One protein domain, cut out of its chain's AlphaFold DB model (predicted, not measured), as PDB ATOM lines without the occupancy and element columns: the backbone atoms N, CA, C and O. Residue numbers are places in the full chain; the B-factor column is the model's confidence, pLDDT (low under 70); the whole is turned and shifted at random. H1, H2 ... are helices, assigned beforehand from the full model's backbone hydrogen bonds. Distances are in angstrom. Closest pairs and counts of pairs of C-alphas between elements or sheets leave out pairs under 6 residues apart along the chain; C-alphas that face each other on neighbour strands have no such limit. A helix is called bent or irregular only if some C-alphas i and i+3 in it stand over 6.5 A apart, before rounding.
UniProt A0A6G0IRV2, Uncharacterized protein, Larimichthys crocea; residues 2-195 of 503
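Overview. This is residues 2 to 195 of the 503 residues of an uncharacterized protein of Larimichthys crocea (UniProt A0A6G0IRV2). This is a long, thin rod made of two sets of three helices joined end to end: H2 and H3 follow one another along it, H4 and H5 come back beside them, and H6 then returns beside H5. In one half H5 sits between H2 and H6, with short H1 packed on H6; in the other half H4 sits between H3 and H7. The 194 printed residues include seven named helices, H1 to H7 in chain order, and no named strand; the class is all helix, with helix packing mostly aligned, the touching helices at shallow tilts. The whole is extended, with a radius of gyration of the C-alphas of 27.0 A and spans of 95 by 33 by 20 A.

Arrangement. Begin at the longest helix, H6, residues 144 to 176, which has a kink of 58 degrees near residue 170 and is only just irregular, C-alphas 172 and 175 being 6.9 A apart. It forms a helical hairpin with H5, residues 114 to 137; they touch, closest at the C-alphas of Ile 114 and Ala 164, 5.4 A apart. H1, residues 2 to 9, touches H6 at its residues 147 to 155 alone, closest at the C-alphas of Leu 3 and Leu 154, 5.9 A apart. H5 also touches H2, residues 19 to 44, at a shallow tilt of 26 degrees, opposite ways, with the C-alphas of Ser 33 and Leu 122 closest at 5.8 A. H2 and H6 are apart. In the other half, H3, residues 46 to 75, and H4, residues 85 to 108, form a helical hairpin with a shallow tilt of 14 degrees; the closest C-alphas, of Leu 48 and Ile 108, are 6.7 A apart. H7, residues 183 to 195, touches H4 at its residues 89 to 100 alone, closest at the C-alphas of Leu 93 and Lys 193, 5.5 A apart. Each O i to N i+4 pair is within hydrogen-bond range in H1, H2, H3, H4 and H7, against 19 of 20 in H5 and 27 of 29 in H6.

Along the chain. Find C-alpha 144 at (-21.421, 44.469, -6.220); from there H6 runs 46.0 A to C-alpha 176. H3 begins at C-alpha 46, (-42.971, 9.143, 8.299), and spans 43.5 A. H2 spans 36.9 A, H5 35.3 A and H4 34.8 A. H7 ends at C-alpha 195, (-34.855, -21.898, 2.503).

Size, cuts and confidence. The C-alphas farthest apart, of Asp 14 and Gln 79, are 94.7 A apart. The printed part has no cut and no long link. Residues 77 to 82 and 175 to 180 stand free. Mean pLDDT of the printed part is 79.1; 39 residues are under 70, among them 167 to 182.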
ATOM      1  N   TRP A   2     -25.763  28.779 -13.581       85.81
ATOM      2  CA  TRP A   2     -25.747  30.115 -12.962       85.81
ATOM      3  C   TRP A   2     -24.430  30.562 -12.321       85.81
ATOM      4  O   TRP A   2     -24.117  31.747 -12.389       85.81
ATOM      5  N   LEU A   3     -23.626  29.636 -11.789       83.75
ATOM      6  CA  LEU A   3     -22.276  29.941 -11.305       83.75
ATOM      7  C   LEU A   3     -21.426  30.612 -12.399       83.75
ATOM      8  O   LEU A   3     -21.036  31.762 -12.241       83.75
ATOM      9  N   ASN A   4     -21.263  29.967 -13.563       82.94
ATOM     10  CA  ASN A   4     -20.514  30.527 -14.697       82.94
ATOM     11  C   ASN A   4     -21.053  31.889 -15.170       82.94
ATOM     12  O   ASN A   4     -20.269  32.706 -15.638       82.94
ATOM     13  N   PHE A   5     -22.364  32.136 -15.061       83.50
ATOM     14  CA  PHE A   5     -22.981  33.424 -15.405       83.50
ATOM     15  C   PHE A   5     -22.618  34.532 -14.402       83.50
ATOM     16  O   PHE A   5     -22.266  35.636 -14.810       83.50
ATOM     17  N   CYS A   6     -22.626  34.233 -13.100       81.44
ATOM     18  CA  CYS A   6     -22.178  35.183 -12.078       81.44
ATOM     19  C   CYS A   6     -20.668  35.444 -12.201       81.44
ATOM     20  O   CYS A   6     -20.235  36.593 -12.220       81.44
ATOM     21  N   THR A   7     -19.872  34.389 -12.400       82.75
ATOM     22  CA  THR A   7     -18.411  34.453 -12.567       82.75
ATOM     23  C   THR A   7     -17.958  35.165 -13.850       82.75
ATOM     24  O   THR A   7     -16.802  35.589 -13.927       82.75
ATOM     25  N   THR A   8     -18.808  35.318 -14.873       82.69
ATOM     26  CA  THR A   8     -18.511  36.182 -16.034       82.69
ATOM     27  C   THR A   8     -18.983  37.619 -15.824       82.69
ATOM     28  O   THR A   8     -18.213  38.531 -16.124       82.69
ATOM     29  N   GLN A   9     -20.170  37.843 -15.249       79.50
ATOM     30  CA  GLN A   9     -20.651  39.186 -14.886       79.50
ATOM     31  C   GLN A   9     -19.724  39.884 -13.882       79.50
ATOM     32  O   GLN A   9     -19.259  40.988 -14.151       79.50
ATOM     33  N   ASN A  10     -19.364  39.227 -12.775       81.19
ATOM     34  CA  ASN A  10     -18.530  39.798 -11.706       81.19
ATOM     35  C   ASN A  10     -17.075  40.101 -12.131       81.19
ATOM     36  O   ASN A  10     -16.336  40.732 -11.377       81.19
ATOM     37  N   LYS A  11     -16.651  39.684 -13.336       80.62
ATOM     38  CA  LYS A  11     -15.364  40.073 -13.950       80.62
ATOM     39  C   LYS A  11     -15.458  41.346 -14.800       80.62
ATOM     40  O   LYS A  11     -14.429  41.857 -15.239       80.62
ATOM     41  N   CYS A  12     -16.663  41.855 -15.048       73.56
ATOM     42  CA  CYS A  12     -16.888  43.117 -15.741       73.56
ATOM     43  C   CYS A  12     -16.687  44.304 -14.771       73.56
ATOM     44  O   CYS A  12     -17.139  44.217 -13.630       73.56
ATOM     45  N   PRO A  13     -16.070  45.433 -15.185       59.75
ATOM     46  CA  PRO A  13     -15.885  46.602 -14.310       59.75
ATOM     47  C   PRO A  13     -17.184  47.287 -13.847       59.75
ATOM     48  O   PRO A  13     -17.160  48.050 -12.885       59.75
ATOM     49  N   ASP A  14     -18.295  47.037 -14.543       65.25
ATOM     50  CA  ASP A  14     -19.633  47.581 -14.284       65.25
ATOM     51  C   ASP A  14     -20.661  46.445 -14.498       65.25
ATOM     52  O   ASP A  14     -21.224  46.315 -15.590       65.25
ATOM     53  N   PRO A  15     -20.811  45.525 -13.520       64.50
ATOM     54  CA  PRO A  15     -21.606  44.307 -13.672       64.50
ATOM     55  C   PRO A  15     -23.104  44.628 -13.663       64.50
ATOM     56  O   PRO A  15     -23.678  45.005 -12.641       64.50
ATOM     57  N   LYS A  16     -23.752  44.458 -14.819       67.75
ATOM     58  CA  LYS A  16     -25.156  44.823 -15.044       67.75
ATOM     59  C   LYS A  16     -26.012  43.586 -15.234       67.75
ATOM     60  O   LYS A  16     -26.118  43.039 -16.330       67.75
ATOM     61  N   TYR A  17     -26.635  43.165 -14.140       71.38
ATOM     62  CA  TYR A  17     -27.610  42.085 -14.119       71.38
ATOM     63  C   TYR A  17     -28.970  42.601 -14.603       71.38
ATOM     64  O   TYR A  17     -29.603  43.433 -13.957       71.38
ATOM     65  N   GLU A  18     -29.422  42.113 -15.758       76.88
ATOM     66  CA  GLU A  18     -30.743  42.449 -16.292       76.88
ATOM     67  C   GLU A  18     -31.861  41.903 -15.395       76.88
ATOM     68  O   GLU A  18     -31.773  40.776 -14.899       76.88
ATOM     69  N   LYS A  19     -32.961  42.656 -15.253       77.75
ATOM     70  CA  LYS A  19     -34.111  42.256 -14.423       77.75
ATOM     71  C   LYS A  19     -34.656  40.873 -14.800       77.75
ATOM     72  O   LYS A  19     -34.881  40.065 -13.911       77.75
ATOM     73  N   ALA A  20     -34.747  40.565 -16.096       81.06
ATOM     74  CA  ALA A  20     -35.183  39.257 -16.587       81.06
ATOM     75  C   ALA A  20     -34.209  38.109 -16.242       81.06
ATOM     76  O   ALA A  20     -34.633  36.970 -16.057       81.06
ATOM     77  N   SER A  21     -32.905  38.393 -16.113       81.75
ATOM     78  CA  SER A  21     -31.928  37.407 -15.626       81.75
ATOM     79  C   SER A  21     -32.081  37.176 -14.121       81.75
ATOM     80  O   SER A  21     -32.070  36.032 -13.679       81.75
ATOM     81  N   LEU A  22     -32.273  38.244 -13.341       81.88
ATOM     82  CA  LEU A  22     -32.518  38.172 -11.895       81.88
ATOM     83  C   LEU A  22     -33.832  37.430 -11.574       81.88
ATOM     84  O   LEU A  22     -33.832  36.543 -10.724       81.88
ATOM     85  N   GLU A  23     -34.917  37.737 -12.290       85.56
ATOM     86  CA  GLU A  23     -36.213  37.044 -12.195       85.56
ATOM     87  C   GLU A  23     -36.094  35.552 -12.522       85.56
ATOM     88  O   GLU A  23     -36.700  34.725 -11.844       85.56
ATOM     89  N   LYS A  24     -35.277  35.186 -13.520       88.44
ATOM     90  CA  LYS A  24     -35.046  33.776 -13.844       88.44
ATOM     91  C   LYS A  24     -34.195  33.061 -12.788       88.44
ATOM     92  O   LYS A  24     -34.506  31.926 -12.448       88.44
ATOM     93  N   ILE A  25     -33.156  33.700 -12.244       86.81
ATOM     94  CA  ILE A  25     -32.346  33.101 -11.167       86.81
ATOM     95  C   ILE A  25     -33.211  32.866  -9.920       86.81
ATOM     96  O   ILE A  25     -33.127  31.801  -9.323       86.81
ATOM     97  N   ASP A  26     -34.070  33.818  -9.548       88.12
ATOM     98  CA  ASP A  26     -35.028  33.672  -8.443       88.12
ATOM     99  C   ASP A  26     -36.048  32.542  -8.684       88.12
ATOM    100  O   ASP A  26     -36.310  31.754  -7.776       88.12
ATOM    101  N   ALA A  27     -36.576  32.409  -9.906       90.88
ATOM    102  CA  ALA A  27     -37.486  31.321 -10.271       90.88
ATOM    103  C   ALA A  27     -36.811  29.935 -10.225       90.88
ATOM    104  O   ALA A  27     -37.352  29.015  -9.610       90.88
ATOM    105  N   ASP A  28     -35.619  29.799 -10.815       91.88
ATOM    106  CA  ASP A  28     -34.843  28.553 -10.793       91.88
ATOM    107  C   ASP A  28     -34.447  28.187  -9.341       91.88
ATOM    108  O   ASP A  28     -34.571  27.030  -8.942       91.88
ATOM    109  N   LEU A  29     -34.039  29.167  -8.517       90.25
ATOM    110  CA  LEU A  29     -33.725  28.955  -7.096       90.25
ATOM    111  C   LEU A  29     -34.944  28.517  -6.278       90.25
ATOM    112  O   LEU A  29     -34.795  27.650  -5.422       90.25
ATOM    113  N   LYS A  30     -36.135  29.078  -6.532       91.62
ATOM    114  CA  LYS A  30     -37.386  28.643  -5.886       91.62
ATOM    115  C   LYS A  30     -37.697  27.193  -6.221       91.62
ATOM    116  O   LYS A  30     -37.822  26.390  -5.307       91.62
ATOM    117  N   GLN A  31     -37.686  26.832  -7.507       94.19
ATOM    118  CA  GLN A  31     -37.910  25.450  -7.936       94.19
ATOM    119  C   GLN A  31     -36.910  24.475  -7.285       94.19
ATOM    120  O   GLN A  31     -37.289  23.374  -6.882       94.19
ATOM    121  N   TRP A  32     -35.636  24.863  -7.170       93.12
ATOM    122  CA  TRP A  32     -34.617  24.056  -6.495       93.12
ATOM    123  C   TRP A  32     -34.861  23.958  -4.981       93.12
ATOM    124  O   TRP A  32     -34.753  22.863  -4.433       93.12
ATOM    125  N   SER A  33     -35.272  25.047  -4.328       91.31
ATOM    126  CA  SER A  33     -35.656  25.078  -2.911       91.31
ATOM    127  C   SER A  33     -36.860  24.169  -2.626       91.31
ATOM    128  O   SER A  33     -36.776  23.303  -1.761       91.31
ATOM    129  N   ASP A  34     -37.935  24.285  -3.412       90.88
ATOM    130  CA  ASP A  34     -39.146  23.458  -3.296       90.88
ATOM    131  C   ASP A  34     -38.823  21.962  -3.486       90.88
ATOM    132  O   ASP A  34     -39.347  21.094  -2.783       90.88
ATOM    133  N   THR A  35     -37.907  21.650  -4.412       90.75
ATOM    134  CA  THR A  35     -37.434  20.278  -4.659       90.75
ATOM    135  C   THR A  35     -36.607  19.740  -3.487       90.75
ATOM    136  O   THR A  35     -36.759  18.578  -3.116       90.75
ATOM    137  N   LEU A  36     -35.741  20.565  -2.885       88.88
ATOM    138  CA  LEU A  36     -34.930  20.183  -1.723       88.88
ATOM    139  C   LEU A  36     -35.776  20.019  -0.454       88.88
ATOM    140  O   LEU A  36     -35.510  19.098   0.312       88.88
ATOM    141  N   ALA A  37     -36.816  20.835  -0.262       87.50
ATOM    142  CA  ALA A  37     -37.772  20.676   0.834       87.50
ATOM    143  C   ALA A  37     -38.480  19.311   0.766       87.50
ATOM    144  O   ALA A  37     -38.460  18.557   1.737       87.50
ATOM    145  N   LEU A  38     -38.980  18.927  -0.416       86.19
ATOM    146  CA  LEU A  38     -39.589  17.610  -0.644       86.19
ATOM    147  C   LEU A  38     -38.611  16.441  -0.394       86.19
ATOM    148  O   LEU A  38     -39.037  15.347  -0.024       86.19
ATOM    149  N   GLN A  39     -37.303  16.651  -0.586       80.31
ATOM    150  CA  GLN A  39     -36.278  15.663  -0.234       80.31
ATOM    151  C   GLN A  39     -35.969  15.651   1.273       80.31
ATOM    152  O   GLN A  39     -35.843  14.563   1.830       80.31
ATOM    153  N   CYS A  40     -35.915  16.798   1.963       80.12
ATOM    154  CA  CYS A  40     -35.829  16.829   3.434       80.12
ATOM    155  C   CYS A  40     -36.984  16.046   4.070       80.12
ATOM    156  O   CYS A  40     -36.739  15.140   4.864       80.12
ATOM    157  N   ASP A  41     -38.222  16.309   3.643       78.62
ATOM    158  CA  ASP A  41     -39.413  15.587   4.112       78.62
ATOM    159  C   ASP A  41     -39.324  14.074   3.845       78.62
ATOM    160  O   ASP A  41     -39.834  13.273   4.629       78.62
ATOM    161  N   HIS A  42     -38.636  13.645   2.779       73.19
ATOM    162  CA  HIS A  42     -38.401  12.223   2.524       73.19
ATOM    163  C   HIS A  42     -37.400  11.602   3.514       73.19
ATOM    164  O   HIS A  42     -37.654  10.491   3.990       73.19
ATOM    165  N   TYR A  43     -36.296  12.290   3.823       70.25
ATOM    166  CA  TYR A  43     -35.244  11.794   4.722       70.25
ATOM    167  C   TYR A  43     -35.522  12.036   6.219       70.25
ATOM    168  O   TYR A  43     -34.835  11.450   7.047       70.25
ATOM    169  N   GLN A  44     -36.507  12.866   6.581       67.00
ATOM    170  CA  GLN A  44     -36.918  13.119   7.974       67.00
ATOM    171  C   GLN A  44     -38.311  12.549   8.317       67.00
ATOM    172  O   GLN A  44     -38.630  12.356   9.490       67.00
ATOM    173  N   GLY A  45     -39.170  12.324   7.319       65.88
ATOM    174  CA  GLY A  45     -40.594  12.058   7.524       65.88
ATOM    175  C   GLY A  45     -40.972  10.626   7.913       65.88
ATOM    176  O   GLY A  45     -40.143   9.746   8.140       65.88
ATOM    177  N   GLU A  46     -42.287  10.393   7.922       67.69
ATOM    178  CA  GLU A  46     -42.971   9.143   8.299       67.69
ATOM    179  C   GLU A  46     -42.377   7.873   7.662       67.69
ATOM    180  O   GLU A  46     -42.367   6.818   8.291       67.69
ATOM    181  N   LYS A  47     -41.816   7.972   6.450       68.19
ATOM    182  CA  LYS A  47     -41.149   6.849   5.775       68.19
ATOM    183  C   LYS A  47     -39.943   6.312   6.549       68.19
ATOM    184  O   LYS A  47     -39.805   5.099   6.632       68.19
ATOM    185  N   LEU A  48     -39.105   7.176   7.129       72.56
ATOM    186  CA  LEU A  48     -37.919   6.735   7.873       72.56
ATOM    187  C   LEU A  48     -38.328   5.995   9.155       72.56
ATOM    188  O   LEU A  48     -37.852   4.895   9.426       72.56
ATOM    189  N   LEU A  49     -39.297   6.564   9.879       74.94
ATOM    190  CA  LEU A  49     -39.923   5.952  11.054       74.94
ATOM    191  C   LEU A  49     -40.572   4.599  10.722       74.94
ATOM    192  O   LEU A  49     -40.404   3.648  11.477       74.94
ATOM    193  N   CYS A  50     -41.262   4.493   9.584       78.50
ATOM    194  CA  CYS A  50     -41.864   3.248   9.103       78.50
ATOM    195  C   CYS A  50     -40.803   2.177   8.785       78.50
ATOM    196  O   CYS A  50     -40.935   1.026   9.206       78.50
ATOM    197  N   CYS A  51     -39.708   2.550   8.113       76.69
ATOM    198  CA  CYS A  51     -38.591   1.641   7.852       76.69
ATOM    199  C   CYS A  51     -37.930   1.149   9.152       76.69
ATOM    200  O   CYS A  51     -37.692  -0.050   9.288       76.69
ATOM    201  N   GLN A  52     -37.708   2.028  10.135       81.25
ATOM    202  CA  GLN A  52     -37.144   1.629  11.431       81.25
ATOM    203  C   GLN A  52     -38.102   0.734  12.235       81.25
ATOM    204  O   GLN A  52     -37.690  -0.305  12.745       81.25
ATOM    205  N   GLN A  53     -39.400   1.057  12.263       85.69
ATOM    206  CA  GLN A  53     -40.431   0.195  12.858       85.69
ATOM    207  C   GLN A  53     -40.462  -1.195  12.207       85.69
ATOM    208  O   GLN A  53     -40.606  -2.193  12.912       85.69
ATOM    209  N   THR A  54     -40.253  -1.269  10.887       84.75
ATOM    210  CA  THR A  54     -40.180  -2.531  10.133       84.75
ATOM    211  C   THR A  54     -38.924  -3.340  10.488       84.75
ATOM    212  O   THR A  54     -39.019  -4.554  10.659       84.75
ATOM    213  N   LEU A  55     -37.758  -2.703  10.676       84.06
ATOM    214  CA  LEU A  55     -36.540  -3.381  11.158       84.06
ATOM    215  C   LEU A  55     -36.664  -3.898  12.595       84.06
ATOM    216  O   LEU A  55     -36.098  -4.943  12.934       84.06
ATOM    217  N   ASP A  56     -37.390  -3.181  13.447       85.19
ATOM    218  CA  ASP A  56     -37.663  -3.619  14.814       85.19
ATOM    219  C   ASP A  56     -38.725  -4.724  14.861       85.19
ATOM    220  O   ASP A  56     -38.659  -5.596  15.727       85.19
ATOM    221  N   GLU A  57     -39.689  -4.734  13.937       89.56
ATOM    222  CA  GLU A  57     -40.581  -5.881  13.734       89.56
ATOM    223  C   GLU A  57     -39.808  -7.108  13.252       89.56
ATOM    224  O   GLU A  57     -39.927  -8.164  13.872       89.56
ATOM    225  N   LEU A  58     -38.956  -6.957  12.235       86.00
ATOM    226  CA  LEU A  58     -38.107  -8.032  11.715       86.00
ATOM    227  C   LEU A  58     -37.212  -8.635  12.810       86.00
ATOM    228  O   LEU A  58     -37.191  -9.854  12.968       86.00
ATOM    229  N   GLY A  59     -36.563  -7.802  13.632       85.88
ATOM    230  CA  GLY A  59     -35.769  -8.265  14.775       85.88
ATOM    231  C   GLY A  59     -36.592  -9.052  15.808       85.88
ATOM    232  O   GLY A  59     -36.156 -10.102  16.277       85.88
ATOM    233  N   ARG A  60     -37.827  -8.616  16.104       89.50
ATOM    234  CA  ARG A  60     -38.751  -9.360  16.986       89.50
ATOM    235  C   ARG A  60     -39.260 -10.667  16.371       89.50
ATOM    236  O   ARG A  60     -39.649 -11.564  17.119       89.50
ATOM    237  N   PHE A  61     -39.301 -10.791  15.044       86.19
ATOM    238  CA  PHE A  61     -39.598 -12.060  14.374       86.19
ATOM    239  C   PHE A  61     -38.388 -13.005  14.397       86.19
ATOM    240  O   PHE A  61     -38.566 -14.171  14.745       86.19
ATOM    241  N   GLN A  62     -37.178 -12.500  14.128       85.88
ATOM    242  CA  GLN A  62     -35.917 -13.247  14.236       85.88
ATOM    243  C   GLN A  62     -35.738 -13.847  15.641       85.88
ATOM    244  O   GLN A  62     -35.583 -15.059  15.766       85.88
ATOM    245  N   GLU A  63     -35.859 -13.039  16.702       88.50
ATOM    246  CA  GLU A  63     -35.722 -13.494  18.098       88.50
ATOM    247  C   GLU A  63     -36.722 -14.610  18.453       88.50
ATOM    248  O   GLU A  63     -36.349 -15.641  19.020       88.50
ATOM    249  N   LYS A  64     -38.002 -14.435  18.092       88.19
ATOM    250  CA  LYS A  64     -39.047 -15.443  18.335       88.19
ATOM    251  C   LYS A  64     -38.768 -16.746  17.599       88.19
ATOM    252  O   LYS A  64     -38.913 -17.813  18.191       88.19
ATOM    253  N   TRP A  65     -38.383 -16.653  16.329       85.00
ATOM    254  CA  TRP A  65     -38.106 -17.811  15.488       85.00
ATOM    255  C   TRP A  65     -36.897 -18.592  16.007       85.00
ATOM    256  O   TRP A  65     -37.011 -19.794  16.249       85.00
ATOM    257  N   LEU A  66     -35.790 -17.898  16.290       88.31
ATOM    258  CA  LEU A  66     -34.587 -18.474  16.891       88.31
ATOM    259  C   LEU A  66     -34.924 -19.236  18.182       88.31
ATOM    260  O   LEU A  66     -34.534 -20.392  18.345       88.31
ATOM    261  N   ASN A  67     -35.696 -18.613  19.077       87.88
ATOM    262  CA  ASN A  67     -36.099 -19.211  20.346       87.88
ATOM    263  C   ASN A  67     -36.977 -20.463  20.148       87.88
ATOM    264  O   ASN A  67     -36.702 -21.495  20.757       87.88
ATOM    265  N   MET A  68     -37.977 -20.413  19.258       86.31
ATOM    266  CA  MET A  68     -38.828 -21.569  18.927       86.31
ATOM    267  C   MET A  68     -38.023 -22.741  18.349       86.31
ATOM    268  O   MET A  68     -38.221 -23.887  18.749       86.31
ATOM    269  N   SER A  69     -37.093 -22.476  17.430       87.12
ATOM    270  CA  SER A  69     -36.275 -23.530  16.820       87.12
ATOM    271  C   SER A  69     -35.255 -24.115  17.805       87.12
ATOM    272  O   SER A  69     -35.097 -25.333  17.858       87.12
ATOM    273  N   LEU A  70     -34.633 -23.293  18.659       86.50
ATOM    274  CA  LEU A  70     -33.772 -23.776  19.750       86.50
ATOM    275  C   LEU A  70     -34.542 -24.592  20.803       86.50
ATOM    276  O   LEU A  70     -33.978 -25.526  21.374       86.50
ATOM    277  N   GLN A  71     -35.815 -24.272  21.056       86.19
ATOM    278  CA  GLN A  71     -36.694 -25.086  21.903       86.19
ATOM    279  C   GLN A  71     -36.984 -26.442  21.248       86.19
ATOM    280  O   GLN A  71     -36.790 -27.467  21.898       86.19
ATOM    281  N   LEU A  72     -37.333 -26.477  19.955       87.25
ATOM    282  CA  LEU A  72     -37.576 -27.732  19.232       87.25
ATOM    283  C   LEU A  72     -36.356 -28.671  19.269       87.25
ATOM    284  O   LEU A  72     -36.499 -29.829  19.656       87.25
ATOM    285  N   PHE A  73     -35.154 -28.167  18.963       86.12
ATOM    286  CA  PHE A  73     -33.921 -28.965  19.040       86.12
ATOM    287  C   PHE A  73     -33.593 -29.427  20.474       86.12
ATOM    288  O   PHE A  73     -32.985 -30.478  20.654       86.12
ATOM    289  N   ARG A  74     -34.013 -28.690  21.517       85.31
ATOM    290  CA  ARG A  74     -33.837 -29.114  22.920       85.31
ATOM    291  C   ARG A  74     -34.782 -30.247  23.322       85.31
ATOM    292  O   ARG A  74     -34.379 -31.099  24.111       85.31
ATOM    293  N   ARG A  75     -36.023 -30.260  22.818       85.31
ATOM    294  CA  ARG A  75     -37.012 -31.320  23.110       85.31
ATOM    295  C   ARG A  75     -36.561 -32.691  22.595       85.31
ATOM    296  O   ARG A  75     -36.958 -33.705  23.168       85.31
ATOM    297  N   HIS A  76     -35.745 -32.707  21.539       85.12
ATOM    298  CA  HIS A  76     -35.334 -33.902  20.802       85.12
ATOM    299  C   HIS A  76     -33.800 -33.968  20.654       85.12
ATOM    300  O   HIS A  76     -33.258 -33.662  19.590       85.12
ATOM    301  N   PRO A  77     -33.075 -34.311  21.738       75.06
ATOM    302  CA  PRO A  77     -31.624 -34.461  21.701       75.06
ATOM    303  C   PRO A  77     -31.207 -35.683  20.871       75.06
ATOM    304  O   PRO A  77     -31.795 -36.759  20.979       75.06
ATOM    305  N   SER A  78     -30.141 -35.522  20.086       72.31
ATOM    306  CA  SER A  78     -29.538 -36.589  19.283       72.31
ATOM    307  C   SER A  78     -28.958 -37.713  20.153       72.31
ATOM    308  O   SER A  78     -28.452 -37.480  21.252       72.31
ATOM    309  N   GLN A  79     -28.992 -38.950  19.645       65.12
ATOM    310  CA  GLN A  79     -28.494 -40.122  20.381       65.12
ATOM    311  C   GLN A  79     -26.964 -40.106  20.566       65.12
ATOM    312  O   GLN A  79     -26.478 -40.530  21.612       65.12
ATOM    313  N   ASP A  80     -26.220 -39.565  19.595       62.84
ATOM    314  CA  ASP A  80     -24.753 -39.447  19.642       62.84
ATOM    315  C   ASP A  80     -24.252 -38.157  20.328       62.84
ATOM    316  O   ASP A  80     -23.054 -37.993  20.557       62.84
ATOM    317  N   GLY A  81     -25.151 -37.225  20.668       63.62
ATOM    318  CA  GLY A  81     -24.816 -35.956  21.322       63.62
ATOM    319  C   GLY A  81     -24.216 -34.872  20.413       63.62
ATOM    320  O   GLY A  81     -23.917 -33.781  20.905       63.62
ATOM    321  N   GLU A  82     -24.058 -35.118  19.108       69.06
ATOM    322  CA  GLU A  82     -23.738 -34.060  18.138       69.06
ATOM    323  C   GLU A  82     -24.953 -33.135  17.912       69.06
ATOM    324  O   GLU A  82     -26.090 -33.617  17.875       69.06
ATOM    325  N   PRO A  83     -24.765 -31.809  17.764       68.19
ATOM    326  CA  PRO A  83     -25.877 -30.887  17.533       68.19
ATOM    327  C   PRO A  83     -26.594 -31.214  16.207       68.19
ATOM    328  O   PRO A  83     -25.914 -31.450  15.205       68.19
ATOM    329  N   PRO A  84     -27.943 -31.199  16.150       73.12
ATOM    330  CA  PRO A  84     -28.677 -31.436  14.906       73.12
ATOM    331  C   PRO A  84     -28.227 -30.488  13.787       73.12
ATOM    332  O   PRO A  84     -28.006 -29.303  14.036       73.12
ATOM    333  N   GLY A  85     -28.157 -30.962  12.538       71.69
ATOM    334  CA  GLY A  85     -27.691 -30.145  11.402       71.69
ATOM    335  C   GLY A  85     -28.469 -28.830  11.223       71.69
ATOM    336  O   GLY A  85     -27.883 -27.785  10.937       71.69
ATOM    337  N   GLY A  86     -29.772 -28.846  11.527       80.19
ATOM    338  CA  GLY A  86     -30.616 -27.647  11.539       80.19
ATOM    339  C   GLY A  86     -30.193 -26.586  12.563       80.19
ATOM    340  O   GLY A  86     -30.463 -25.407  12.356       80.19
ATOM    341  N   GLN A  87     -29.478 -26.959  13.628       84.69
ATOM    342  CA  GLN A  87     -28.933 -26.019  14.609       84.69
ATOM    343  C   GLN A  87     -27.718 -25.251  14.058       84.69
ATOM    344  O   GLN A  87     -27.557 -24.073  14.385       84.69
ATOM    345  N   GLN A  88     -26.906 -25.857  13.178       85.62
ATOM    346  CA  GLN A  88     -25.880 -25.117  12.428       85.62
ATOM    347  C   GLN A  88     -26.537 -24.167  11.421       85.62
ATOM    348  O   GLN A  88     -26.206 -22.981  11.405       85.62
ATOM    349  N   ALA A  89     -27.494 -24.657  10.625       86.50
ATOM    350  CA  ALA A  89     -28.204 -23.835   9.643       86.50
ATOM    351  C   ALA A  89     -28.903 -22.626  10.300       86.50
ATOM    352  O   ALA A  89     -28.843 -21.519   9.768       86.50
ATOM    353  N   LEU A  90     -29.478 -22.807  11.496       88.69
ATOM    354  CA  LEU A  90     -30.061 -21.726  12.297       88.69
ATOM    355  C   LEU A  90     -29.019 -20.672  12.706       88.69
ATOM    356  O   LEU A  90     -29.284 -19.480  12.583       88.69
ATOM    357  N   GLY A  91     -27.839 -21.095  13.169       87.38
ATOM    358  CA  GLY A  91     -26.758 -20.181  13.557       87.38
ATOM    359  C   GLY A  91     -26.140 -19.429  12.373       87.38
ATOM    360  O   GLY A  91     -25.759 -18.265  12.506       87.38
ATOM    361  N   GLU A  92     -26.075 -20.053  11.195       87.81
ATOM    362  CA  GLU A  92     -25.662 -19.368   9.966       87.81
ATOM    363  C   GLU A  92     -26.713 -18.359   9.485       87.81
ATOM    364  O   GLU A  92     -26.345 -17.251   9.088       87.81
ATOM    365  N   LEU A  93     -28.001 -18.708   9.560       88.38
ATOM    366  CA  LEU A  93     -29.112 -17.816   9.230       88.38
ATOM    367  C   LEU A  93     -29.171 -16.602  10.171       88.38
ATOM    368  O   LEU A  93     -29.256 -15.472   9.695       88.38
ATOM    369  N   ASP A  94     -29.069 -16.815  11.486       89.94
ATOM    370  CA  ASP A  94     -29.072 -15.744  12.494       89.94
ATOM    371  C   ASP A  94     -27.917 -14.752  12.296       89.94
ATOM    372  O   ASP A  94     -28.109 -13.535  12.376       89.94
ATOM    373  N   ARG A  95     -26.727 -15.259  11.939       90.38
ATOM    374  CA  ARG A  95     -25.572 -14.424  11.592       90.38
ATOM    375  C   ARG A  95     -25.858 -13.537  10.376       90.38
ATOM    376  O   ARG A  95     -25.633 -12.334  10.452       90.38
ATOM    377  N   VAL A  96     -26.355 -14.103   9.271       86.62
ATOM    378  CA  VAL A  96     -26.602 -13.340   8.030       86.62
ATOM    379  C   VAL A  96     -27.778 -12.364   8.193       86.62
ATOM    380  O   VAL A  96     -27.695 -11.229   7.729       86.62
ATOM    381  N   LEU A  97     -28.836 -12.743   8.923       86.50
ATOM    382  CA  LEU A  97     -29.929 -11.832   9.293       86.50
ATOM    383  C   LEU A  97     -29.431 -10.647  10.127       86.50
ATOM    384  O   LEU A  97     -29.817  -9.508   9.864       86.50
ATOM    385  N   SER A  98     -28.551 -10.898  11.097       86.69
ATOM    386  CA  SER A  98     -27.962  -9.849  11.936       86.69
ATOM    387  C   SER A  98     -27.037  -8.929  11.131       86.69
ATOM    388  O   SER A  98     -27.170  -7.709  11.216       86.69
ATOM    389  N   GLU A  99     -26.174  -9.493  10.277       85.88
ATOM    390  CA  GLU A  99     -25.298  -8.739   9.366       85.88
ATOM    391  C   GLU A  99     -26.099  -7.862   8.383       85.88
ATOM    392  O   GLU A  99     -25.689  -6.734   8.100       85.88
ATOM    393  N   LEU A 100     -27.257  -8.323   7.892       84.19
ATOM    394  CA  LEU A 100     -28.168  -7.508   7.076       84.19
ATOM    395  C   LEU A 100     -28.907  -6.448   7.913       84.19
ATOM    396  O   LEU A 100     -29.036  -5.303   7.472       84.19
ATOM    397  N   ARG A 101     -29.373  -6.782   9.125       83.19
ATOM    398  CA  ARG A 101     -30.092  -5.832   9.991       83.19
ATOM    399  C   ARG A 101     -29.198  -4.671  10.431       83.19
ATOM    400  O   ARG A 101     -29.670  -3.538  10.416       83.19
ATOM    401  N   GLU A 102     -27.924  -4.908  10.751       83.12
ATOM    402  CA  GLU A 102     -26.960  -3.834  11.052       83.12
ATOM    403  C   GLU A 102     -26.686  -2.935   9.833       83.12
ATOM    404  O   GLU A 102     -26.596  -1.711   9.968       83.12
ATOM    405  N   GLN A 103     -26.612  -3.504   8.623       77.25
ATOM    406  CA  GLN A 103     -26.456  -2.724   7.388       77.25
ATOM    407  C   GLN A 103     -27.671  -1.831   7.107       77.25
ATOM    408  O   GLN A 103     -27.507  -0.667   6.747       77.25
ATOM    409  N   LEU A 104     -28.890  -2.340   7.305       77.81
ATOM    410  CA  LEU A 104     -30.114  -1.559   7.105       77.81
ATOM    411  C   LEU A 104     -30.324  -0.516   8.217       77.81
ATOM    412  O   LEU A 104     -30.738   0.606   7.929       77.81
ATOM    413  N   ASP A 105     -30.001  -0.834   9.473       78.00
ATOM    414  CA  ASP A 105     -30.110   0.110  10.594       78.00
ATOM    415  C   ASP A 105     -29.107   1.272  10.461       78.00
ATOM    416  O   ASP A 105     -29.492   2.434  10.593       78.00
ATOM    417  N   THR A 106     -27.856   0.998  10.071       72.94
ATOM    418  CA  THR A 106     -26.874   2.057   9.755       72.94
ATOM    419  C   THR A 106     -27.262   2.880   8.518       72.94
ATOM    420  O   THR A 106     -27.005   4.086   8.477       72.94
ATOM    421  N   GLN A 107     -27.952   2.280   7.539       68.62
ATOM    422  CA  GLN A 107     -28.520   2.993   6.388       68.62
ATOM    423  C   GLN A 107     -29.671   3.941   6.788       68.62
ATOM    424  O   GLN A 107     -29.808   5.019   6.201       68.62
ATOM    425  N   ILE A 108     -30.482   3.562   7.785       67.44
ATOM    426  CA  ILE A 108     -31.690   4.286   8.226       67.44
ATOM    427  C   ILE A 108     -31.399   5.326   9.321       67.44
ATOM    428  O   ILE A 108     -31.968   6.416   9.277       67.44
ATOM    429  N   ASN A 109     -30.474   5.071  10.250       64.62
ATOM    430  CA  ASN A 109     -30.140   6.006  11.339       64.62
ATOM    431  C   ASN A 109     -29.415   7.290  10.883       64.62
ATOM    432  O   ASN A 109     -29.174   8.190  11.687       64.62
ATOM    433  N   GLY A 110     -29.107   7.424   9.589       55.97
ATOM    434  CA  GLY A 110     -28.756   8.712   8.988       55.97
ATOM    435  C   GLY A 110     -27.341   9.216   9.282       55.97
ATOM    436  O   GLY A 110     -27.055  10.386   9.009       55.97
ATOM    437  N   GLU A 111     -26.429   8.359   9.759       52.16
ATOM    438  CA  GLU A 111     -25.003   8.697   9.941       52.16
ATOM    439  C   GLU A 111     -24.307   9.117   8.630       52.16
ATOM    440  O   GLU A 111     -23.278   9.790   8.654       52.16
ATOM    441  N   SER A 112     -24.921   8.831   7.474       57.25
ATOM    442  CA  SER A 112     -24.556   9.392   6.165       57.25
ATOM    443  C   SER A 112     -24.596  10.930   6.108       57.25
ATOM    444  O   SER A 112     -24.036  11.529   5.190       57.25
ATOM    445  N   GLY A 113     -25.283  11.596   7.044       65.75
ATOM    446  CA  GLY A 113     -25.369  13.056   7.135       65.75
ATOM    447  C   GLY A 113     -26.177  13.732   6.019       65.75
ATOM    448  O   GLY A 113     -26.290  14.961   6.019       65.75
ATOM    449  N   ILE A 114     -26.766  12.959   5.095       75.44
ATOM    450  CA  ILE A 114     -27.464  13.448   3.894       75.44
ATOM    451  C   ILE A 114     -28.562  14.444   4.263       75.44
ATOM    452  O   ILE A 114     -28.584  15.551   3.728       75.44
ATOM    453  N   HIS A 115     -29.421  14.108   5.231       78.94
ATOM    454  CA  HIS A 115     -30.477  15.017   5.677       78.94
ATOM    455  C   HIS A 115     -29.911  16.365   6.161       78.94
ATOM    456  O   HIS A 115     -30.363  17.420   5.725       78.94
ATOM    457  N   GLY A 116     -28.861  16.349   6.991       80.75
ATOM    458  CA  GLY A 116     -28.212  17.570   7.481       80.75
ATOM    459  C   GLY A 116     -27.571  18.409   6.369       80.75
ATOM    460  O   GLY A 116     -27.592  19.641   6.438       80.75
ATOM    461  N   GLN A 117     -27.048  17.768   5.320       82.94
ATOM    462  CA  GLN A 117     -26.496  18.440   4.140       82.94
ATOM    463  C   GLN A 117     -27.594  19.067   3.267       82.94
ATOM    464  O   GLN A 117     -27.462  20.235   2.897       82.94
ATOM    465  N   ILE A 118     -28.692  18.347   2.996       86.06
ATOM    466  CA  ILE A 118     -29.852  18.866   2.245       86.06
ATOM    467  C   ILE A 118     -30.506  20.020   3.020       86.06
ATOM    468  O   ILE A 118     -30.721  21.082   2.445       86.06
ATOM    469  N   MET A 119     -30.713  19.877   4.333       85.38
ATOM    470  CA  MET A 119     -31.267  20.922   5.205       85.38
ATOM    471  C   MET A 119     -30.383  22.182   5.237       85.38
ATOM    472  O   MET A 119     -30.879  23.308   5.165       85.38
ATOM    473  N   SER A 120     -29.055  22.006   5.283       88.56
ATOM    474  CA  SER A 120     -28.090  23.115   5.216       88.56
ATOM    475  C   SER A 120     -28.091  23.806   3.850       88.56
ATOM    476  O   SER A 120     -27.984  25.030   3.775       88.56
ATOM    477  N   LEU A 121     -28.219  23.037   2.766       90.44
ATOM    478  CA  LEU A 121     -28.327  23.555   1.405       90.44
ATOM    479  C   LEU A 121     -29.626  24.358   1.231       90.44
ATOM    480  O   LEU A 121     -29.560  25.511   0.805       90.44
ATOM    481  N   LEU A 122     -30.762  23.786   1.642       90.44
ATOM    482  CA  LEU A 122     -32.102  24.378   1.611       90.44
ATOM    483  C   LEU A 122     -32.150  25.727   2.340       90.44
ATOM    484  O   LEU A 122     -32.438  26.743   1.712       90.44
ATOM    485  N   GLY A 123     -31.776  25.778   3.624       90.25
ATOM    486  CA  GLY A 123     -31.836  27.020   4.407       90.25
ATOM    487  C   GLY A 123     -30.915  28.131   3.877       90.25
ATOM    488  O   GLY A 123     -31.250  29.318   3.934       90.25
ATOM    489  N   LEU A 124     -29.766  27.770   3.285       89.56
ATOM    490  CA  LEU A 124     -28.945  28.737   2.550       89.56
ATOM    491  C   LEU A 124     -29.661  29.219   1.276       89.56
ATOM    492  O   LEU A 124     -29.603  30.411   0.975       89.56
ATOM    493  N   MET A 125     -30.333  28.330   0.543       89.56
ATOM    494  CA  MET A 125     -31.065  28.642  -0.690       89.56
ATOM    495  C   MET A 125     -32.240  29.594  -0.437       89.56
ATOM    496  O   MET A 125     -32.302  30.656  -1.058       89.56
ATOM    497  N   GLU A 126     -33.092  29.292   0.545       90.88
ATOM    498  CA  GLU A 126     -34.233  30.118   0.968       90.88
ATOM    499  C   GLU A 126     -33.811  31.539   1.371       90.88
ATOM    500  O   GLU A 126     -34.477  32.525   1.029       90.88
ATOM    501  N   SER A 127     -32.662  31.673   2.049       90.06
ATOM    502  CA  SER A 127     -32.117  32.980   2.437       90.06
ATOM    503  C   SER A 127     -31.753  33.852   1.226       90.06
ATOM    504  O   SER A 127     -31.911  35.076   1.261       90.06
ATOM    505  N   TRP A 128     -31.325  33.229   0.122       89.62
ATOM    506  CA  TRP A 128     -31.002  33.917  -1.126       89.62
ATOM    507  C   TRP A 128     -32.216  34.114  -2.028       89.62
ATOM    508  O   TRP A 128     -32.323  35.192  -2.604       89.62
ATOM    509  N   VAL A 129     -33.165  33.174  -2.076       89.38
ATOM    510  CA  VAL A 129     -34.500  33.374  -2.673       89.38
ATOM    511  C   VAL A 129     -35.165  34.619  -2.075       89.38
ATOM    512  O   VAL A 129     -35.541  35.542  -2.795       89.38
ATOM    513  N   SER A 130     -35.210  34.711  -0.744       86.81
ATOM    514  CA  SER A 130     -35.766  35.868  -0.028       86.81
ATOM    515  C   SER A 130     -35.064  37.179  -0.410       86.81
ATOM    516  O   SER A 130     -35.701  38.221  -0.583       86.81
ATOM    517  N   LYS A 131     -33.738  37.129  -0.588       86.38
ATOM    518  CA  LYS A 131     -32.918  38.291  -0.943       86.38
ATOM    519  C   LYS A 131     -33.082  38.710  -2.409       86.38
ATOM    520  O   LYS A 131     -33.255  39.902  -2.664       86.38
ATOM    521  N   LEU A 132     -33.075  37.775  -3.360       85.44
ATOM    522  CA  LEU A 132     -33.299  38.066  -4.782       85.44
ATOM    523  C   LEU A 132     -34.730  38.556  -5.026       85.44
ATOM    524  O   LEU A 132     -34.901  39.564  -5.709       85.44
ATOM    525  N   GLY A 133     -35.731  37.942  -4.388       84.56
ATOM    526  CA  GLY A 133     -37.119  38.408  -4.417       84.56
ATOM    527  C   GLY A 133     -37.265  39.881  -4.013       84.56
ATOM    528  O   GLY A 133     -37.989  40.630  -4.668       84.56
ATOM    529  N   SER A 134     -36.516  40.335  -2.998       82.94
ATOM    530  CA  SER A 134     -36.481  41.759  -2.620       82.94
ATOM    531  C   SER A 134     -35.807  42.651  -3.680       82.94
ATOM    532  O   SER A 134     -36.302  43.739  -3.980       82.94
ATOM    533  N   ALA A 135     -34.731  42.170  -4.314       81.38
ATOM    534  CA  ALA A 135     -33.997  42.899  -5.349       81.38
ATOM    535  C   ALA A 135     -34.765  43.008  -6.683       81.38
ATOM    536  O   ALA A 135     -34.577  43.975  -7.415       81.38
ATOM    537  N   ILE A 136     -35.677  42.081  -7.001       79.88
ATOM    538  CA  ILE A 136     -36.508  42.149  -8.222       79.88
ATOM    539  C   ILE A 136     -37.398  43.403  -8.237       79.88
ATOM    540  O   ILE A 136     -37.635  43.979  -9.301       79.88
ATOM    541  N   GLY A 137     -37.861  43.868  -7.073       73.88
ATOM    542  CA  GLY A 137     -38.620  45.120  -6.955       73.88
ATOM    543  C   GLY A 137     -37.760  46.390  -7.027       73.88
ATOM    544  O   GLY A 137     -38.265  47.452  -7.395       73.88
ATOM    545  N   GLN A 138     -36.472  46.295  -6.684       74.44
ATOM    546  CA  GLN A 138     -35.514  47.406  -6.610       74.44
ATOM    547  C   GLN A 138     -34.101  46.914  -7.011       74.44
ATOM    548  O   GLN A 138     -33.277  46.660  -6.130       74.44
ATOM    549  N   PRO A 139     -33.776  46.767  -8.314       64.38
ATOM    550  CA  PRO A 139     -32.500  46.168  -8.737       64.38
ATOM    551  C   PRO A 139     -31.256  46.926  -8.246       64.38
ATOM    552  O   PRO A 139     -30.219  46.327  -7.971       64.38
ATOM    553  N   GLU A 140     -31.382  48.242  -8.062       66.00
ATOM    554  CA  GLU A 140     -30.341  49.142  -7.544       66.00
ATOM    555  C   GLU A 140     -30.019  48.910  -6.050       66.00
ATOM    556  O   GLU A 140     -29.034  49.437  -5.537       66.00
ATOM    557  N   MET A 141     -30.812  48.093  -5.348       66.56
ATOM    558  CA  MET A 141     -30.617  47.746  -3.935       66.56
ATOM    559  C   MET A 141     -29.528  46.675  -3.716       66.56
ATOM    560  O   MET A 141     -29.112  46.443  -2.579       66.56
ATOM    561  N   MET A 142     -29.056  46.010  -4.778       75.38
ATOM    562  CA  MET A 142     -28.119  44.884  -4.693       75.38
ATOM    563  C   MET A 142     -26.688  45.313  -5.055       75.38
ATOM    564  O   MET A 142     -26.367  45.551  -6.219       75.38
ATOM    565  N   SER A 143     -25.804  45.417  -4.054       78.94
ATOM    566  CA  SER A 143     -24.430  45.900  -4.269       78.94
ATOM    567  C   SER A 143     -23.553  44.891  -5.025       78.94
ATOM    568  O   SER A 143     -23.781  43.683  -4.965       78.94
ATOM    569  N   VAL A 144     -22.455  45.354  -5.637       77.50
ATOM    570  CA  VAL A 144     -21.421  44.469  -6.220       77.50
ATOM    571  C   VAL A 144     -20.877  43.471  -5.181       77.50
ATOM    572  O   VAL A 144     -20.589  42.323  -5.511       77.50
ATOM    573  N   SER A 145     -20.822  43.852  -3.895       82.62
ATOM    574  CA  SER A 145     -20.440  42.917  -2.824       82.62
ATOM    575  C   SER A 145     -21.473  41.807  -2.609       82.62
ATOM    576  O   SER A 145     -21.115  40.720  -2.168       82.62
ATOM    577  N   ASP A 146     -22.752  42.050  -2.903       83.19
ATOM    578  CA  ASP A 146     -23.820  41.060  -2.769       83.19
ATOM    579  C   ASP A 146     -23.865  40.094  -3.950       83.19
ATOM    580  O   ASP A 146     -24.098  38.908  -3.732       83.19
ATOM    581  N   TRP A 147     -23.522  40.552  -5.154       82.62
ATOM    582  CA  TRP A 147     -23.284  39.675  -6.304       82.62
ATOM    583  C   TRP A 147     -22.056  38.772  -6.112       82.62
ATOM    584  O   TRP A 147     -22.106  37.587  -6.439       82.62
ATOM    585  N   LEU A 148     -20.988  39.280  -5.485       84.62
ATOM    586  CA  LEU A 148     -19.826  38.468  -5.100       84.62
ATOM    587  C   LEU A 148     -20.166  37.451  -3.986       84.62
ATOM    588  O   LEU A 148     -19.682  36.319  -3.990       84.62
ATOM    589  N   LYS A 149     -21.037  37.827  -3.036       88.44
ATOM    590  CA  LYS A 149     -21.571  36.904  -2.018       88.44
ATOM    591  C   LYS A 149     -22.471  35.823  -2.639       88.44
ATOM    592  O   LYS A 149     -22.419  34.695  -2.161       88.44
ATOM    593  N   LEU A 150     -23.248  36.134  -3.685       86.75
ATOM    594  CA  LEU A 150     -24.073  35.154  -4.409       86.75
ATOM    595  C   LEU A 150     -23.204  34.146  -5.171       86.75
ATOM    596  O   LEU A 150     -23.452  32.949  -5.088       86.75
ATOM    597  N   GLU A 151     -22.147  34.601  -5.847       86.62
ATOM    598  CA  GLU A 151     -21.167  33.715  -6.496       86.62
ATOM    599  C   GLU A 151     -20.505  32.764  -5.483       86.62
ATOM    600  O   GLU A 151     -20.413  31.558  -5.720       86.62
ATOM    601  N   LYS A 152     -20.128  33.274  -4.301       88.81
ATOM    602  CA  LYS A 152     -19.612  32.433  -3.212       88.81
ATOM    603  C   LYS A 152     -20.668  31.465  -2.656       88.81
ATOM    604  O   LYS A 152     -20.325  30.334  -2.320       88.81
ATOM    605  N   ALA A 153     -21.935  31.873  -2.573       89.69
ATOM    606  CA  ALA A 153     -23.029  30.989  -2.174       89.69
ATOM    607  C   ALA A 153     -23.241  29.861  -3.197       89.69
ATOM    608  O   ALA A 153     -23.298  28.705  -2.798       89.69
ATOM    609  N   LEU A 154     -23.238  30.170  -4.500       88.75
ATOM    610  CA  LEU A 154     -23.320  29.191  -5.591       88.75
ATOM    611  C   LEU A 154     -22.176  28.162  -5.546       88.75
ATOM    612  O   LEU A 154     -22.431  26.973  -5.727       88.75
ATOM    613  N   HIS A 155     -20.943  28.585  -5.248       88.56
ATOM    614  CA  HIS A 155     -19.823  27.662  -5.014       88.56
ATOM    615  C   HIS A 155     -20.041  26.762  -3.786       88.56
ATOM    616  O   HIS A 155     -19.843  25.550  -3.872       88.56
ATOM    617  N   ASN A 156     -20.476  27.328  -2.655       89.25
ATOM    618  CA  ASN A 156     -20.766  26.546  -1.452       89.25
ATOM    619  C   ASN A 156     -21.898  25.532  -1.703       89.25
ATOM    620  O   ASN A 156     -21.777  24.372  -1.314       89.25
ATOM    621  N   TRP A 157     -22.968  25.945  -2.388       92.00
ATOM    622  CA  TRP A 157     -24.090  25.087  -2.772       92.00
ATOM    623  C   TRP A 157     -23.665  23.946  -3.688       92.00
ATOM    624  O   TRP A 157     -24.103  22.824  -3.466       92.00
ATOM    625  N   GLN A 158     -22.786  24.207  -4.662       89.81
ATOM    626  CA  GLN A 158     -22.211  23.151  -5.495       89.81
ATOM    627  C   GLN A 158     -21.500  22.109  -4.622       89.81
ATOM    628  O   GLN A 158     -21.840  20.937  -4.709       89.81
ATOM    629  N   SER A 159     -20.612  22.525  -3.711       88.81
ATOM    630  CA  SER A 159     -19.905  21.576  -2.837       88.81
ATOM    631  C   SER A 159     -20.823  20.828  -1.856       88.81
ATOM    632  O   SER A 159     -20.591  19.660  -1.565       88.81
ATOM    633  N   LEU A 160     -21.896  21.461  -1.359       87.25
ATOM    634  CA  LEU A 160     -22.896  20.798  -0.512       87.25
ATOM    635  C   LEU A 160     -23.720  19.774  -1.299       87.25
ATOM    636  O   LEU A 160     -23.946  18.675  -0.800       87.25
ATOM    637  N   ALA A 161     -24.129  20.114  -2.523       87.06
ATOM    638  CA  ALA A 161     -24.844  19.206  -3.412       87.06
ATOM    639  C   ALA A 161     -23.954  18.040  -3.864       87.06
ATOM    640  O   ALA A 161     -24.407  16.904  -3.849       87.06
ATOM    641  N   GLU A 162     -22.686  18.294  -4.202       86.88
ATOM    642  CA  GLU A 162     -21.702  17.260  -4.549       86.88
ATOM    643  C   GLU A 162     -21.432  16.324  -3.362       86.88
ATOM    644  O   GLU A 162     -21.441  15.114  -3.551       86.88
ATOM    645  N   ASN A 163     -21.296  16.840  -2.133       82.44
ATOM    646  CA  ASN A 163     -21.151  16.006  -0.934       82.44
ATOM    647  C   ASN A 163     -22.409  15.168  -0.638       82.44
ATOM    648  O   ASN A 163     -22.295  13.978  -0.349       82.44
ATOM    649  N   ALA A 164     -23.606  15.757  -0.737       80.06
ATOM    650  CA  ALA A 164     -24.861  15.031  -0.534       80.06
ATOM    651  C   ALA A 164     -25.073  13.952  -1.605       80.06
ATOM    652  O   ALA A 164     -25.455  12.829  -1.285       80.06
ATOM    653  N   LEU A 165     -24.765  14.266  -2.866       80.75
ATOM    654  CA  LEU A 165     -24.857  13.321  -3.973       80.75
ATOM    655  C   LEU A 165     -23.788  12.229  -3.862       80.75
ATOM    656  O   LEU A 165     -24.104  11.075  -4.107       80.75
ATOM    657  N   GLN A 166     -22.574  12.547  -3.398       75.06
ATOM    658  CA  GLN A 166     -21.538  11.555  -3.097       75.06
ATOM    659  C   GLN A 166     -21.958  10.620  -1.955       75.06
ATOM    660  O   GLN A 166     -21.684   9.429  -2.036       75.06
ATOM    661  N   ASN A 167     -22.651  11.115  -0.927       68.94
ATOM    662  CA  ASN A 167     -23.170  10.281   0.160       68.94
ATOM    663  C   ASN A 167     -24.337   9.386  -0.302       68.94
ATOM    664  O   ASN A 167     -24.338   8.193   0.001       68.94
ATOM    665  N   VAL A 168     -25.272   9.909  -1.109       67.31
ATOM    666  CA  VAL A 168     -26.303   9.095  -1.790       67.31
ATOM    667  C   VAL A 168     -25.655   8.062  -2.723       67.31
ATOM    668  O   VAL A 168     -26.087   6.914  -2.763       67.31
ATOM    669  N   SER A 169     -24.586   8.431  -3.433       53.72
ATOM    670  CA  SER A 169     -23.816   7.502  -4.258       53.72
ATOM    671  C   SER A 169     -23.037   6.490  -3.426       53.72
ATOM    672  O   SER A 169     -22.951   5.357  -3.855       53.72
ATOM    673  N   ILE A 170     -22.536   6.791  -2.226       53.31
ATOM    674  CA  ILE A 170     -21.926   5.769  -1.353       53.31
ATOM    675  C   ILE A 170     -22.970   4.703  -0.978       53.31
ATOM    676  O   ILE A 170     -22.678   3.516  -1.094       53.31
ATOM    677  N   MET A 171     -24.220   5.102  -0.705       51.41
ATOM    678  CA  MET A 171     -25.360   4.181  -0.519       51.41
ATOM    679  C   MET A 171     -25.768   3.404  -1.795       51.41
ATOM    680  O   MET A 171     -26.661   2.566  -1.730       51.41
ATOM    681  N   GLN A 172     -25.141   3.672  -2.948       45.78
ATOM    682  CA  GLN A 172     -25.345   2.985  -4.236       45.78
ATOM    683  C   GLN A 172     -24.027   2.457  -4.850       45.78
ATOM    684  O   GLN A 172     -24.015   1.904  -5.951       45.78
ATOM    685  N   THR A 173     -22.877   2.685  -4.210       39.09
ATOM    686  CA  THR A 173     -21.536   2.521  -4.804       39.09
ATOM    687  C   THR A 173     -20.501   2.062  -3.768       39.09
ATOM    688  O   THR A 173     -19.300   2.242  -3.939       39.09
ATOM    689  N   GLU A 174     -20.942   1.299  -2.762       42.78
ATOM    690  CA  GLU A 174     -20.106   0.200  -2.246       42.78
ATOM    691  C   GLU A 174     -19.818  -0.862  -3.341       42.78
ATOM    692  O   GLU A 174     -18.868  -1.627  -3.205       42.78
ATOM    693  N   ASN A 175     -20.533  -0.817  -4.483       44.97
ATOM    694  CA  ASN A 175     -20.372  -1.639  -5.701       44.97
ATOM    695  C   ASN A 175     -18.938  -1.827  -6.260       44.97
ATOM    696  O   ASN A 175     -18.729  -2.760  -7.033       44.97
ATOM    697  N   GLU A 176     -17.942  -0.996  -5.922       38.28
ATOM    698  CA  GLU A 176     -16.540  -1.230  -6.342       38.28
ATOM    699  C   GLU A 176     -15.636  -1.827  -5.241       38.28
ATOM    700  O   GLU A 176     -14.528  -2.295  -5.530       38.28
ATOM    701  N   ASN A 177     -16.094  -1.882  -3.986       39.34
ATOM    702  CA  ASN A 177     -15.312  -2.387  -2.857       39.34
ATOM    703  C   ASN A 177     -15.523  -3.904  -2.684       39.34
ATOM    704  O   ASN A 177     -16.345  -4.361  -1.894       39.34
ATOM    705  N   LYS A 178     -14.726  -4.685  -3.426       49.44
ATOM    706  CA  LYS A 178     -14.817  -6.147  -3.684       49.44
ATOM    707  C   LYS A 178     -14.987  -7.124  -2.500       49.44
ATOM    708  O   LYS A 178     -15.045  -8.327  -2.743       49.44
ATOM    709  N   ASN A 179     -15.046  -6.650  -1.258       53.41
ATOM    710  CA  ASN A 179     -15.136  -7.472  -0.049       53.41
ATOM    711  C   ASN A 179     -16.447  -7.295   0.742       53.41
ATOM    712  O   ASN A 179     -16.603  -7.972   1.757       53.41
ATOM    713  N   LYS A 180     -17.373  -6.420   0.321       47.84
ATOM    714  CA  LYS A 180     -18.688  -6.265   0.962       47.84
ATOM    715  C   LYS A 180     -19.807  -6.524  -0.065       47.84
ATOM    716  O   LYS A 180     -19.712  -6.004  -1.175       47.84
ATOM    717  N   PRO A 181     -20.806  -7.364   0.253       51.22
ATOM    718  CA  PRO A 181     -21.916  -7.668  -0.649       51.22
ATOM    719  C   PRO A 181     -22.904  -6.498  -0.766       51.22
ATOM    720  O   PRO A 181     -23.041  -5.700   0.157       51.22
ATOM    721  N   ASP A 182     -23.595  -6.418  -1.905       67.19
ATOM    722  CA  ASP A 182     -24.721  -5.501  -2.113       67.19
ATOM    723  C   ASP A 182     -25.951  -5.940  -1.296       67.19
ATOM    724  O   ASP A 182     -26.151  -7.132  -1.061       67.19
ATOM    725  N   ILE A 183     -26.811  -4.991  -0.913       70.12
ATOM    726  CA  ILE A 183     -28.017  -5.243  -0.107       70.12
ATOM    727  C   ILE A 183     -28.985  -6.186  -0.841       70.12
ATOM    728  O   ILE A 183     -29.628  -7.013  -0.192       70.12
ATOM    729  N   HIS A 184     -29.066  -6.126  -2.178       72.31
ATOM    730  CA  HIS A 184     -29.846  -7.096  -2.956       72.31
ATOM    731  C   HIS A 184     -29.269  -8.507  -2.800       72.31
ATOM    732  O   HIS A 184     -29.980  -9.419  -2.390       72.31
ATOM    733  N   THR A 185     -27.963  -8.662  -3.034       75.69
ATOM    734  CA  THR A 185     -27.257  -9.945  -2.898       75.69
ATOM    735  C   THR A 185     -27.301 -10.493  -1.471       75.69
ATOM    736  O   THR A 185     -27.386 -11.704  -1.290       75.69
ATOM    737  N   GLU A 186     -27.281  -9.641  -0.446       77.19
ATOM    738  CA  GLU A 186     -27.409 -10.087   0.944       77.19
ATOM    739  C   GLU A 186     -28.846 -10.479   1.300       77.19
ATOM    740  O   GLU A 186     -29.055 -11.446   2.028       77.19
ATOM    741  N   THR A 187     -29.842  -9.809   0.714       81.50
ATOM    742  CA  THR A 187     -31.249 -10.229   0.811       81.50
ATOM    743  C   THR A 187     -31.473 -11.574   0.107       81.50
ATOM    744  O   THR A 187     -32.155 -12.437   0.654       81.50
ATOM    745  N   GLU A 188     -30.853 -11.799  -1.056       84.25
ATOM    746  CA  GLU A 188     -30.861 -13.097  -1.750       84.25
ATOM    747  C   GLU A 188     -30.217 -14.195  -0.885       84.25
ATOM    748  O   GLU A 188     -30.844 -15.230  -0.668       84.25
ATOM    749  N   LYS A 189     -29.046 -13.948  -0.274       87.88
ATOM    750  CA  LYS A 189     -28.434 -14.897   0.679       87.88
ATOM    751  C   LYS A 189     -29.302 -15.175   1.905       87.88
ATOM    752  O   LYS A 189     -29.300 -16.304   2.390       87.88
ATOM    753  N   VAL A 190     -30.008 -14.172   2.435       87.75
ATOM    754  CA  VAL A 190     -30.970 -14.383   3.528       87.75
ATOM    755  C   VAL A 190     -32.082 -15.317   3.067       87.75
ATOM    756  O   VAL A 190     -32.401 -16.252   3.793       87.75
ATOM    757  N   LEU A 191     -32.639 -15.127   1.867       88.81
ATOM    758  CA  LEU A 191     -33.672 -16.012   1.320       88.81
ATOM    759  C   LEU A 191     -33.146 -17.440   1.087       88.81
ATOM    760  O   LEU A 191     -33.819 -18.394   1.478       88.81
ATOM    761  N   ASP A 192     -31.933 -17.591   0.550       91.12
ATOM    762  CA  ASP A 192     -31.268 -18.892   0.395       91.12
ATOM    763  C   ASP A 192     -31.074 -19.589   1.754       91.12
ATOM    764  O   ASP A 192     -31.438 -20.756   1.908       91.12
ATOM    765  N   LYS A 193     -30.570 -18.876   2.774       90.69
ATOM    766  CA  LYS A 193     -30.359 -19.427   4.128       90.69
ATOM    767  C   LYS A 193     -31.665 -19.696   4.876       90.69
ATOM    768  O   LYS A 193     -31.737 -20.664   5.630       90.69
ATOM    769  N   VAL A 194     -32.713 -18.902   4.640       90.19
ATOM    770  CA  VAL A 194     -34.083 -19.180   5.106       90.19
ATOM    771  C   VAL A 194     -34.586 -20.487   4.497       90.19
ATOM    772  O   VAL A 194     -35.093 -21.337   5.225       90.19
ATOM    773  N   GLN A 195     -34.413 -20.685   3.188       91.81
ATOM    774  CA  GLN A 195     -34.855 -21.898   2.503       91.81
ATOM    775  C   GLN A 195     -34.045 -23.134   2.927       91.81
ATOM    776  O   GLN A 195     -34.629 -24.191   3.165       91.81
TER     777      GLN A 195